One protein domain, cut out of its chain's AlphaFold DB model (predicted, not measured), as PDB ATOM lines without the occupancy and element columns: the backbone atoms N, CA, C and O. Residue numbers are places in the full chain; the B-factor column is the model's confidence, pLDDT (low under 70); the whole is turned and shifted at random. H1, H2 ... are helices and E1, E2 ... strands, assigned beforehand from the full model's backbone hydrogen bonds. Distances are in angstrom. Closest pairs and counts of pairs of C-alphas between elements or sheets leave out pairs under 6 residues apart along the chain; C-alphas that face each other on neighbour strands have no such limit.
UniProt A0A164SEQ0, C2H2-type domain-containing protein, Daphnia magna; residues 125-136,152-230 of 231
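This is residues 125 to 136 and 152 to 230 of the 231 residues of the protein "C2H2-type domain-containing protein" of Daphnia magna (UniProt A0A164SEQ0). A small, strongly twisted sheet of four strands has H4 crossing over one face and the short H1 beside its E3 edge on the opposite face. From the end of E4, H2 runs on away from the sheet, the chain turns at residues 188 to 193, which stick out, and H3 comes back to the E2 edge, so that H2 and H3 make a V. The printed part has 91 residues with four named helices and four named strands, in the order E1 E2 H1 E3 E4 H2 H3 H4; the sheet is mixed, in the order E2 E1 E4 E3, and the class is mixed, helices and strands. It is compact, with a radius of gyration of the C-alphas of 13.0 A and spans of 37 by 33 by 22 A.

In the sheet, E2 is residues 131 to 136, 16.7 A long, E1 residues 125 to 128, 10.2 A, E4 residues 171 to 176, 16.6 A, and E3 residues 161 to 164, 9.5 A. C-alpha 125, where E1 begins, is at (203.722, 271.059, 185.936). H1 is residues 153 to 158, 8.9 A; H2 residues 177 to 189, 18.0 A; H3 residues 195 to 208, 20.0 A; H4 residues 216 to 228, 18.4 A, ending at C-alpha 228 at (197.149, 250.394, 184.576).

E1 and E4 are parallel at 13 degrees, with N 127 and O 174 at 2.7 A, within hydrogen-bond range. The hairpin E1 and E2 is antiparallel at 146 degrees, with N 126 and O 133 at 2.7 A. The hairpin E3 and E4 is antiparallel at 133 degrees, with N 162 and O 175 at 2.8 A. H4 is on the sheet at a height of 8.7 A, over E4, and only just across the strands, at 63 degrees to E4 on the local plane. H1 is on the opposite face at a height of 5.4 A, only just over none of the strands, with 2 of its C-alphas falling on E3. H2 only grazes the sheet with residues 177 to 180, and H3 with residues 199 to 208; the closest C-alphas of E2 and H3, those of Cys 131 and Ser 206, are 5.0 A apart. H2 and H3 are close but not clearly touching, opposite ways at a steep tilt of 39 degrees, their closest C-alphas, those of Phe 186 and Met 195, 7.4 A apart. The helical hairpin H3 and H4 only just touches, with 3 pairs of C-alphas within 8 A, the closest those of Ile 199 and Trp 217, 6.4 A. In H1, H2, H3 and H4 every O i to N i+4 pair is within hydrogen-bond range.

The two C-alphas farthest apart, those of Lys 152 and Gly 192, are 38.3 A apart. Residues 137 to 151 are not printed, and C-alphas 136 and 152 stand 13.1 A apart across the cut. Of the links that are printed whole, none is long. Mean pLDDT of the printed part is 72.4; residues 164 to 171, 191 and 212 to 230 are under 70, and H4 has a mean of 50.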
ATOM      1  N   ILE A 125     202.844 271.597 186.971       82.12
ATOM      2  CA  ILE A 125     203.722 271.059 185.936       82.12
ATOM      3  C   ILE A 125     202.878 270.213 184.993       82.12
ATOM      4  O   ILE A 125     202.395 269.143 185.350       82.12
ATOM      5  N   PHE A 126     202.704 270.682 183.768       81.69
ATOM      6  CA  PHE A 126     201.955 269.995 182.733       81.69
ATOM      7  C   PHE A 126     202.869 269.179 181.813       81.69
ATOM      8  O   PHE A 126     203.958 269.610 181.446       81.69
ATOM      9  N   ILE A 127     202.439 267.977 181.444       80.00
ATOM     10  CA  ILE A 127     203.243 266.989 180.731       80.00
ATOM     11  C   ILE A 127     202.416 266.408 179.593       80.00
ATOM     12  O   ILE A 127     201.393 265.759 179.802       80.00
ATOM     13  N   CYS A 128     202.877 266.625 178.368       78.88
ATOM     14  CA  CYS A 128     202.247 266.105 177.163       78.88
ATOM     15  C   CYS A 128     203.278 265.493 176.218       78.88
ATOM     16  O   CYS A 128     204.482 265.510 176.476       78.88
ATOM     17  N   ILE A 129     202.798 264.982 175.082       75.69
ATOM     18  CA  ILE A 129     203.667 264.485 174.010       75.69
ATOM     19  C   ILE A 129     204.607 265.573 173.477       75.69
ATOM     20  O   ILE A 129     205.696 265.284 172.996       75.69
ATOM     21  N   SER A 130     204.197 266.838 173.601       73.81
ATOM     22  CA  SER A 130     204.996 268.000 173.227       73.81
ATOM     23  C   SER A 130     205.963 268.456 174.320       73.81
ATOM     24  O   SER A 130     206.511 269.537 174.147       73.81
ATOM     25  N   CYS A 131     206.178 267.675 175.391       77.25
ATOM     26  CA  CYS A 131     207.107 267.886 176.522       77.25
ATOM     27  C   CYS A 131     206.480 268.484 177.802       77.25
ATOM     28  O   CYS A 131     205.261 268.466 177.978       77.25
ATOM     29  N   ARG A 132     207.334 268.937 178.738       81.69
ATOM     30  CA  ARG A 132     206.972 269.509 180.047       81.69
ATOM     31  C   ARG A 132     206.729 271.021 179.955       81.69
ATOM     32  O   ARG A 132     207.458 271.716 179.256       81.69
ATOM     33  N   TRP A 133     205.751 271.527 180.702       81.88
ATOM     34  CA  TRP A 133     205.319 272.924 180.734       81.88
ATOM     35  C   TRP A 133     205.068 273.360 182.179       81.88
ATOM     36  O   TRP A 133     204.243 272.763 182.862       81.88
ATOM     37  N   ASP A 134     205.729 274.420 182.630       82.38
ATOM     38  CA  ASP A 134     205.607 274.907 184.007       82.38
ATOM     39  C   ASP A 134     204.759 276.178 184.018       82.38
ATOM     40  O   ASP A 134     205.076 277.158 183.342       82.38
ATOM     41  N   MET A 135     203.633 276.144 184.730       85.56
ATOM     42  CA  MET A 135     202.564 277.136 184.591       85.56
ATOM     43  C   MET A 135     201.822 277.368 185.902       85.56
ATOM     44  O   MET A 135     201.902 276.556 186.816       85.56
ATOM     45  N   LYS A 136     201.057 278.457 186.007       88.00
ATOM     46  CA  LYS A 136     200.161 278.659 187.151       88.00
ATOM     47  C   LYS A 136     198.881 277.839 187.013       88.00
ATOM     48  O   LYS A 136     198.434 277.546 185.901       88.00
ATOM     49  N   LYS A 152     189.430 272.895 189.853       86.38
ATOM     50  CA  LYS A 152     189.648 271.627 190.543       86.38
ATOM     51  C   LYS A 152     190.191 270.576 189.583       86.38
ATOM     52  O   LYS A 152     190.153 270.722 188.365       86.38
ATOM     53  N   ALA A 153     190.635 269.456 190.153       82.62
ATOM     54  CA  ALA A 153     191.074 268.268 189.419       82.62
ATOM     55  C   ALA A 153     190.118 267.861 188.279       82.62
ATOM     56  O   ALA A 153     190.558 267.530 187.183       82.62
ATOM     57  N   GLU A 154     188.814 267.910 188.548       84.88
ATOM     58  CA  GLU A 154     187.752 267.552 187.605       84.88
ATOM     59  C   GLU A 154     187.709 268.494 186.390       84.88
ATOM     60  O   GLU A 154     187.529 268.033 185.264       84.88
ATOM     61  N   ASP A 155     187.948 269.793 186.592       87.56
ATOM     62  CA  ASP A 155     187.956 270.794 185.517       87.56
ATOM     63  C   ASP A 155     189.135 270.566 184.558       87.56
ATOM     64  O   ASP A 155     188.995 270.643 183.332       87.56
ATOM     65  N   PHE A 156     190.300 270.222 185.115       87.06
ATOM     66  CA  PHE A 156     191.470 269.831 184.329       87.06
ATOM     67  C   PHE A 156     191.220 268.528 183.565       87.06
ATOM     68  O   PHE A 156     191.548 268.452 182.381       87.06
ATOM     69  N   PHE A 157     190.572 267.545 184.196       85.75
ATOM     70  CA  PHE A 157     190.239 266.268 183.563       85.75
ATOM     71  C   PHE A 157     189.330 266.439 182.348       85.75
ATOM     72  O   PHE A 157     189.639 265.928 181.273       85.75
ATOM     73  N   VAL A 158     188.256 267.220 182.483       86.69
ATOM     74  CA  VAL A 158     187.351 267.548 181.368       86.69
ATOM     75  C   VAL A 158     188.084 268.297 180.250       86.69
ATOM     76  O   VAL A 158     187.737 268.160 179.078       86.69
ATOM     77  N   SER A 159     189.133 269.041 180.596       86.69
ATOM     78  CA  SER A 159     190.005 269.736 179.643       86.69
ATOM     79  C   SER A 159     191.084 268.832 179.022       86.69
ATOM     80  O   SER A 159     191.905 269.314 178.247       86.69
ATOM     81  N   GLY A 160     191.076 267.530 179.329       87.19
ATOM     82  CA  GLY A 160     191.994 266.534 178.773       87.19
ATOM     83  C   GLY A 160     193.251 266.281 179.608       87.19
ATOM     84  O   GLY A 160     194.194 265.666 179.097       87.19
ATOM     85  N   PHE A 161     193.285 266.728 180.867       86.19
ATOM     86  CA  PHE A 161     194.460 266.671 181.738       86.19
ATOM     87  C   PHE A 161     194.212 265.897 183.037       86.19
ATOM     88  O   PHE A 161     193.338 266.232 183.827       86.19
ATOM     89  N   GLN A 162     195.038 264.893 183.308       82.62
ATOM     90  CA  GLN A 162     194.951 264.057 184.501       82.62
ATOM     91  C   GLN A 162     195.990 264.466 185.547       82.62
ATOM     92  O   GLN A 162     197.177 264.526 185.245       82.62
ATOM     93  N   LEU A 163     195.580 264.648 186.802       78.69
ATOM     94  CA  LEU A 163     196.532 264.839 187.896       78.69
ATOM     95  C   LEU A 163     197.369 263.577 188.135       78.69
ATOM     96  O   LEU A 163     196.825 262.488 188.334       78.69
ATOM     97  N   SER A 164     198.687 263.742 188.172       68.56
ATOM     98  CA  SER A 164     199.604 262.748 188.704       68.56
ATOM     99  C   SER A 164     199.845 262.996 190.184       68.56
ATOM    100  O   SER A 164     200.197 264.091 190.618       68.56
ATOM    101  N   SER A 165     199.693 261.933 190.963       55.31
ATOM    102  CA  SER A 165     199.802 261.930 192.417       55.31
ATOM    103  C   SER A 165     201.251 261.942 192.937       55.31
ATOM    104  O   SER A 165     201.519 261.327 193.966       55.31
ATOM    105  N   ALA A 166     202.201 262.570 192.236       53.19
ATOM    106  CA  ALA A 166     203.630 262.489 192.550       53.19
ATOM    107  C   ALA A 166     204.273 263.851 192.916       53.19
ATOM    108  O   ALA A 166     204.997 264.396 192.100       53.19
ATOM    109  N   ILE A 167     204.060 264.290 194.173       52.53
ATOM    110  CA  ILE A 167     204.941 265.094 195.076       52.53
ATOM    111  C   ILE A 167     205.237 266.555 194.648       52.53
ATOM    112  O   ILE A 167     205.830 266.769 193.603       52.53
ATOM    113  N   ASP A 168     204.944 267.631 195.388       52.78
ATOM    114  CA  ASP A 168     204.883 267.936 196.833       52.78
ATOM    115  C   ASP A 168     203.514 268.556 197.237       52.78
ATOM    116  O   ASP A 168     202.596 268.571 196.425       52.78
ATOM    117  N   GLU A 169     203.326 269.054 198.473       55.53
ATOM    118  CA  GLU A 169     202.054 269.705 198.889       55.53
ATOM    119  C   GLU A 169     201.695 270.959 198.060       55.53
ATOM    120  O   GLU A 169     200.566 271.442 198.139       55.53
ATOM    121  N   THR A 170     202.632 271.498 197.273       58.28
ATOM    122  CA  THR A 170     202.506 272.801 196.602       58.28
ATOM    123  C   THR A 170     202.466 272.735 195.074       58.28
ATOM    124  O   THR A 170     202.015 273.695 194.449       58.28
ATOM    125  N   SER A 171     202.912 271.631 194.471       62.94
ATOM    126  CA  SER A 171     203.081 271.470 193.027       62.94
ATOM    127  C   SER A 171     202.302 270.264 192.523       62.94
ATOM    128  O   SER A 171     202.586 269.123 192.888       62.94
ATOM    129  N   PHE A 172     201.356 270.503 191.617       73.19
ATOM    130  CA  PHE A 172     200.591 269.430 190.991       73.19
ATOM    131  C   PHE A 172     201.119 269.114 189.595       73.19
ATOM    132  O   PHE A 172     201.363 270.011 188.786       73.19
ATOM    133  N   TYR A 173     201.248 267.827 189.277       79.19
ATOM    134  CA  TYR A 173     201.570 267.381 187.925       79.19
ATOM    135  C   TYR A 173     200.292 267.076 187.154       79.19
ATOM    136  O   TYR A 173     199.448 266.337 187.646       79.19
ATOM    137  N   LEU A 174     200.164 267.579 185.933       81.06
ATOM    138  CA  LEU A 174     199.056 267.300 185.023       81.06
ATOM    139  C   LEU A 174     199.586 266.569 183.785       81.06
ATOM    140  O   LEU A 174     200.542 267.020 183.169       81.06
ATOM    141  N   ILE A 175     198.972 265.454 183.399       81.50
ATOM    142  CA  ILE A 175     199.356 264.637 182.245       81.50
ATOM    143  C   ILE A 175     198.268 264.715 181.175       81.50
ATOM    144  O   ILE A 175     197.095 264.499 181.467       81.50
ATOM    145  N   CYS A 176     198.649 264.980 179.927       82.25
ATOM    146  CA  CYS A 176     197.734 264.930 178.787       82.25
ATOM    147  C   CYS A 176     197.192 263.513 178.561       82.25
ATOM    148  O   CYS A 176     197.962 262.556 178.499       82.25
ATOM    149  N   THR A 177     195.883 263.392 178.356       83.25
ATOM    150  CA  THR A 177     195.217 262.130 177.987       83.25
ATOM    151  C   THR A 177     195.830 261.476 176.747       83.25
ATOM    152  O   THR A 177     196.108 260.281 176.777       83.25
ATOM    153  N   GLU A 178     196.168 262.253 175.715       83.38
ATOM    154  CA  GLU A 178     196.844 261.744 174.512       83.38
ATOM    155  C   GLU A 178     198.162 261.034 174.849       83.38
ATOM    156  O   GLU A 178     198.477 259.983 174.296       83.38
ATOM    157  N   LEU A 179     198.941 261.571 175.793       80.38
ATOM    158  CA  LEU A 179     200.198 260.943 176.191       80.38
ATOM    159  C   LEU A 179     199.944 259.568 176.821       80.38
ATOM    160  O   LEU A 179     200.681 258.630 176.533       80.38
ATOM    161  N   LEU A 180     198.887 259.428 177.629       78.44
ATOM    162  CA  LEU A 180     198.510 258.147 178.235       78.44
ATOM    163  C   LEU A 180     198.166 257.092 177.174       78.44
ATOM    164  O   LEU A 180     198.588 255.941 177.293       78.44
ATOM    165  N   GLU A 181     197.457 257.484 176.117       81.88
ATOM    166  CA  GLU A 181     197.135 256.593 174.997       81.88
ATOM    167  C   GLU A 181     198.398 256.125 174.263       81.88
ATOM    168  O   GLU A 181     198.549 254.940 173.950       81.88
ATOM    169  N   TRP A 182     199.353 257.030 174.042       81.69
ATOM    170  CA  TRP A 182     200.645 256.688 173.448       81.69
ATOM    171  C   TRP A 182     201.432 255.700 174.310       81.69
ATOM    172  O   TRP A 182     201.958 254.719 173.783       81.69
ATOM    173  N   CYS A 183     201.470 255.902 175.631       77.88
ATOM    174  CA  CYS A 183     202.098 254.966 176.566       77.88
ATOM    175  C   CYS A 183     201.509 253.560 176.433       77.88
ATOM    176  O   CYS A 183     202.252 252.585 176.309       77.88
ATOM    177  N   TRP A 184     200.178 253.463 176.405       80.56
ATOM    178  CA  TRP A 184     199.482 252.193 176.225       80.56
ATOM    179  C   TRP A 184     199.859 251.525 174.896       80.56
ATOM    180  O   TRP A 184     200.172 250.333 174.854       80.56
ATOM    181  N   HIS A 185     199.912 252.294 173.804       82.94
ATOM    182  CA  HIS A 185     200.323 251.782 172.499       82.94
ATOM    183  C   HIS A 185     201.777 251.303 172.464       82.94
ATOM    184  O   HIS A 185     202.035 250.240 171.896       82.94
ATOM    185  N   PHE A 186     202.716 252.032 173.076       81.06
ATOM    186  CA  PHE A 186     204.111 251.598 173.161       81.06
ATOM    187  C   PHE A 186     204.243 250.256 173.878       81.06
ATOM    188  O   PHE A 186     204.939 249.369 173.390       81.06
ATOM    189  N   GLN A 187     203.505 250.063 174.968       76.69
ATOM    190  CA  GLN A 187     203.546 248.819 175.733       76.69
ATOM    191  C   GLN A 187     202.924 247.635 174.994       76.69
ATOM    192  O   GLN A 187     203.506 246.555 174.955       76.69
ATOM    193  N   GLN A 188     201.736 247.826 174.420       79.62
ATOM    194  CA  GLN A 188     200.936 246.715 173.897       79.62
ATOM    195  C   GLN A 188     201.243 246.390 172.435       79.62
ATOM    196  O   GLN A 188     201.112 245.246 172.006       79.62
ATOM    197  N   ARG A 189     201.613 247.400 171.640       78.50
ATOM    198  CA  ARG A 189     201.765 247.262 170.183       78.50
ATOM    199  C   ARG A 189     203.208 247.360 169.710       78.50
ATOM    200  O   ARG A 189     203.478 247.013 168.564       78.50
ATOM    201  N   MET A 190     204.126 247.816 170.561       80.88
ATOM    202  CA  MET A 190     205.534 248.004 170.209       80.88
ATOM    203  C   MET A 190     206.474 247.412 171.278       80.88
ATOM    204  O   MET A 190     207.321 248.128 171.805       80.88
ATOM    205  N   PRO A 191     206.400 246.096 171.565       69.25
ATOM    206  CA  PRO A 191     207.152 245.463 172.660       69.25
ATOM    207  C   PRO A 191     208.686 245.531 172.511       69.25
ATOM    208  O   PRO A 191     209.407 245.229 173.455       69.25
ATOM    209  N   GLY A 192     209.197 245.922 171.338       78.06
ATOM    210  CA  GLY A 192     210.624 246.166 171.099       78.06
ATOM    211  C   GLY A 192     211.103 247.582 171.443       78.06
ATOM    212  O   GLY A 192     212.301 247.844 171.369       78.06
ATOM    213  N   ILE A 193     210.201 248.504 171.792       79.44
ATOM    214  CA  ILE A 193     210.560 249.872 172.172       79.44
ATOM    215  C   ILE A 193     210.829 249.928 173.675       79.44
ATOM    216  O   ILE A 193     209.997 249.561 174.500       79.44
ATOM    217  N   SER A 194     212.005 250.442 174.037       82.44
ATOM    218  CA  SER A 194     212.327 250.739 175.429       82.44
ATOM    219  C   SER A 194     211.564 251.980 175.887       82.44
ATOM    220  O   SER A 194     211.805 253.079 175.388       82.44
ATOM    221  N   MET A 195     210.691 251.822 176.884       76.75
ATOM    222  CA  MET A 195     209.985 252.951 177.501       76.75
ATOM    223  C   MET A 195     210.942 253.985 178.101       76.75
ATOM    224  O   MET A 195     210.669 255.178 178.029       76.75
ATOM    225  N   ASN A 196     212.096 253.551 178.615       77.94
ATOM    226  CA  ASN A 196     213.130 254.469 179.099       77.94
ATOM    227  C   ASN A 196     213.678 255.334 177.961       77.94
ATOM    228  O   ASN A 196     213.859 256.531 178.142       77.94
ATOM    229  N   LYS A 197     213.868 254.758 176.767       81.81
ATOM    230  CA  LYS A 197     214.314 255.528 175.599       81.81
ATOM    231  C   LYS A 197     213.253 256.507 175.111       81.81
ATOM    232  O   LYS A 197     213.604 257.617 174.745       81.81
ATOM    233  N   VAL A 198     211.971 256.139 175.168       79.44
ATOM    234  CA  VAL A 198     210.873 257.079 174.876       79.44
ATOM    235  C   VAL A 198     210.905 258.263 175.843       79.44
ATOM    236  O   VAL A 198     210.793 259.406 175.410       79.44
ATOM    237  N   ILE A 199     211.100 258.002 177.138       76.38
ATOM    238  CA  ILE A 199     211.218 259.049 178.160       76.38
ATOM    239  C   ILE A 199     212.408 259.969 177.871       76.38
ATOM    240  O   ILE A 199     212.220 261.183 177.824       76.38
ATOM    241  N   GLU A 200     213.594 259.405 177.629       79.00
ATOM    242  CA  GLU A 200     214.802 260.169 177.289       79.00
ATOM    243  C   GLU A 200     214.568 261.057 176.059       79.00
ATOM    244  O   GLU A 200     214.842 262.252 176.101       79.00
ATOM    245  N   THR A 201     213.958 260.523 174.994       81.31
ATOM    246  CA  THR A 201     213.636 261.309 173.793       81.31
ATOM    247  C   THR A 201     212.684 262.467 174.094       81.31
ATOM    248  O   THR A 201     212.866 263.565 173.573       81.31
ATOM    249  N   ILE A 202     211.667 262.272 174.940       78.19
ATOM    250  CA  ILE A 202     210.757 263.371 175.294       78.19
ATOM    251  C   ILE A 202     211.468 264.423 176.164       78.19
ATOM    252  O   ILE A 202     211.173 265.616 176.038       78.19
ATOM    253  N   GLN A 203     212.417 264.013 177.011       77.62
ATOM    254  CA  GLN A 203     213.260 264.934 177.778       77.62
ATOM    255  C   GLN A 203     214.163 265.764 176.860       77.62
ATOM    256  O   GLN A 203     214.152 266.988 176.971       77.62
ATOM    257  N   GLU A 204     214.851 265.135 175.908       82.94
ATOM    258  CA  GLU A 204     215.676 265.821 174.902       82.94
ATOM    259  C   GLU A 204     214.847 266.834 174.098       82.94
ATOM    260  O   GLU A 204     215.239 267.990 173.935       82.94
ATOM    261  N   LEU A 205     213.639 266.449 173.667       82.25
ATOM    262  CA  LEU A 205     212.712 267.366 172.998       82.25
ATOM    263  C   LEU A 205     212.299 268.544 173.899       82.25
ATOM    264  O   LEU A 205     212.045 269.635 173.390       82.25
ATOM    265  N   SER A 206     212.223 268.348 175.219       81.00
ATOM    266  CA  SER A 206     211.901 269.411 176.183       81.00
ATOM    267  C   SER A 206     213.017 270.451 176.213       81.00
ATOM    268  O   SER A 206     212.758 271.648 176.084       81.00
ATOM    269  N   GLU A 207     214.263 269.985 176.299       82.75
ATOM    270  CA  GLU A 207     215.461 270.827 176.313       82.75
ATOM    271  C   GLU A 207     215.610 271.607 175.006       82.75
ATOM    272  O   GLU A 207     215.850 272.814 175.033       82.75
ATOM    273  N   MET A 208     215.358 270.959 173.863       82.94
ATOM    274  CA  MET A 208     215.369 271.616 172.550       82.94
ATOM    275  C   MET A 208     214.396 272.798 172.459       82.94
ATOM    276  O   MET A 208     214.685 273.778 171.774       82.94
ATOM    277  N   HIS A 209     213.253 272.726 173.144       81.81
ATOM    278  CA  HIS A 209     212.264 273.804 173.188       81.81
ATOM    279  C   HIS A 209     212.479 274.778 174.355       81.81
ATOM    280  O   HIS A 209     211.557 275.521 174.698       81.81
ATOM    281  N   ASN A 210     213.677 274.776 174.953       78.94
ATOM    282  CA  ASN A 210     214.049 275.592 176.103       78.94
ATOM    283  C   ASN A 210     213.103 275.369 177.298       78.94
ATOM    284  O   ASN A 210     212.520 276.301 177.840       78.94
ATOM    285  N   ARG A 211     212.871 274.109 177.686       79.88
ATOM    286  CA  ARG A 211     212.023 273.748 178.836       79.88
ATOM    287  C   ARG A 211     212.784 272.866 179.809       79.88
ATOM    288  O   ARG A 211     213.705 272.153 179.426       79.88
ATOM    289  N   LEU A 212     212.378 272.904 181.078       66.94
ATOM    290  CA  LEU A 212     213.023 272.125 182.135       66.94
ATOM    291  C   LEU A 212     212.913 270.616 181.864       66.94
ATOM    292  O   LEU A 212     211.862 270.123 181.447       66.94
ATOM    293  N   SER A 213     213.994 269.883 182.138       54.06
ATOM    294  CA  SER A 213     214.142 268.462 181.793       54.06
ATOM    295  C   SER A 213     214.080 267.487 182.966       54.06
ATOM    296  O   SER A 213     214.250 266.282 182.764       54.06
ATOM    297  N   TYR A 214     213.810 267.964 184.189       51.94
ATOM    298  CA  TYR A 214     213.934 267.125 185.386       51.94
ATOM    299  C   TYR A 214     213.196 265.779 185.275       51.94
ATOM    300  O   TYR A 214     212.117 265.681 184.689       51.94
ATOM    301  N   ASN A 215     213.793 264.780 185.937       47.56
ATOM    302  CA  ASN A 215     213.456 263.351 186.058       47.56
ATOM    303  C   ASN A 215     212.007 262.985 186.455       47.56
ATOM    304  O   ASN A 215     211.730 261.821 186.743       47.56
ATOM    305  N   CYS A 216     211.065 263.932 186.456       50.94
ATOM    306  CA  CYS A 216     209.652 263.713 186.755       50.94
ATOM    307  C   CYS A 216     209.071 262.563 185.926       50.94
ATOM    308  O   CYS A 216     208.280 261.779 186.442       50.94
ATOM    309  N   TRP A 217     209.506 262.413 184.669       53.50
ATOM    310  CA  TRP A 217     209.022 261.373 183.761       53.50
ATOM    311  C   TRP A 217     209.202 259.951 184.302       53.50
ATOM    312  O   TRP A 217     208.298 259.137 184.137       53.50
ATOM    313  N   PHE A 218     210.303 259.657 184.999       49.03
ATOM    314  CA  PHE A 218     210.552 258.324 185.556       49.03
ATOM    315  C   PHE A 218     209.584 258.000 186.708       49.03
ATOM    316  O   PHE A 218     208.992 256.923 186.739       49.03
ATOM    317  N   CYS A 219     209.342 258.958 187.613       49.78
ATOM    318  CA  CYS A 219     208.369 258.812 188.704       49.78
ATOM    319  C   CYS A 219     206.924 258.713 188.187       49.78
ATOM    320  O   CYS A 219     206.130 257.925 188.701       49.78
ATOM    321  N   LEU A 220     206.596 259.479 187.143       54.91
ATOM    322  CA  LEU A 220     205.277 259.509 186.511       54.91
ATOM    323  C   LEU A 220     204.965 258.198 185.791       54.91
ATOM    324  O   LEU A 220     203.919 257.596 186.025       54.91
ATOM    325  N   PHE A 221     205.890 257.711 184.964       56.94
ATOM    326  CA  PHE A 221     205.706 256.455 184.248       56.94
ATOM    327  C   PHE A 221     205.645 255.255 185.187       56.94
ATOM    328  O   PHE A 221     204.782 254.399 185.011       56.94
ATOM    329  N   HIS A 222     206.493 255.199 186.214       50.91
ATOM    330  CA  HIS A 222     206.486 254.075 187.146       50.91
ATOM    331  C   HIS A 222     205.154 253.966 187.912       50.91
ATOM    332  O   HIS A 222     204.662 252.861 188.134       50.91
ATOM    333  N   LEU A 223     204.518 255.084 188.278       50.72
ATOM    334  CA  LEU A 223     203.209 255.067 188.945       50.72
ATOM    335  C   LEU A 223     202.059 254.712 187.989       50.72
ATOM    336  O   LEU A 223     201.141 253.991 188.388       50.72
ATOM    337  N   PHE A 224     202.108 255.175 186.737       53.44
ATOM    338  CA  PHE A 224     201.061 254.903 185.746       53.44
ATOM    339  C   PHE A 224     201.121 253.477 185.190       53.44
ATOM    340  O   PHE A 224     200.097 252.798 185.170       53.44
ATOM    341  N   ILE A 225     202.310 252.980 184.826       51.22
ATOM    342  CA  ILE A 225     202.498 251.596 184.360       51.22
ATOM    343  C   ILE A 225     202.062 250.604 185.444       51.22
ATOM    344  O   ILE A 225     201.324 249.660 185.158       51.22
ATOM    345  N   CYS A 226     202.460 250.832 186.700       44.03
ATOM    346  CA  CYS A 226     202.101 249.936 187.797       44.03
ATOM    347  C   CYS A 226     200.603 249.955 188.141       44.03
ATOM    348  O   CYS A 226     200.119 248.956 188.659       44.03
ATOM    349  N   ARG A 227     199.861 251.038 187.864       45.44
ATOM    350  CA  ARG A 227     198.413 251.112 188.148       45.44
ATOM    351  C   ARG A 227     197.522 250.646 186.997       45.44
ATOM    352  O   ARG A 227     196.482 250.062 187.267       45.44
ATOM    353  N   TRP A 228     197.918 250.862 185.743       41.94
ATOM    354  CA  TRP A 228     197.149 250.394 184.576       41.94
ATOM    355  C   TRP A 228     197.386 248.923 184.226       41.94
ATOM    356  O   TRP A 228     196.590 248.339 183.507       41.94
ATOM    357  N   SER A 229     198.413 248.284 184.793       38.28
ATOM    358  CA  SER A 229     198.597 246.827 184.691       38.28
ATOM    359  C   SER A 229     197.553 246.010 185.489       38.28
ATOM    360  O   SER A 229     197.662 244.789 185.547       38.28
ATOM    361  N   PHE A 230     196.574 246.665 186.131       32.03
ATOM    362  CA  PHE A 230     195.542 246.058 186.989       32.03
ATOM    363  C   PHE A 230     194.094 246.269 186.498       32.03
ATOM    364  O   PHE A 230     193.160 245.992 187.253       32.03
TER     365      PHE A 230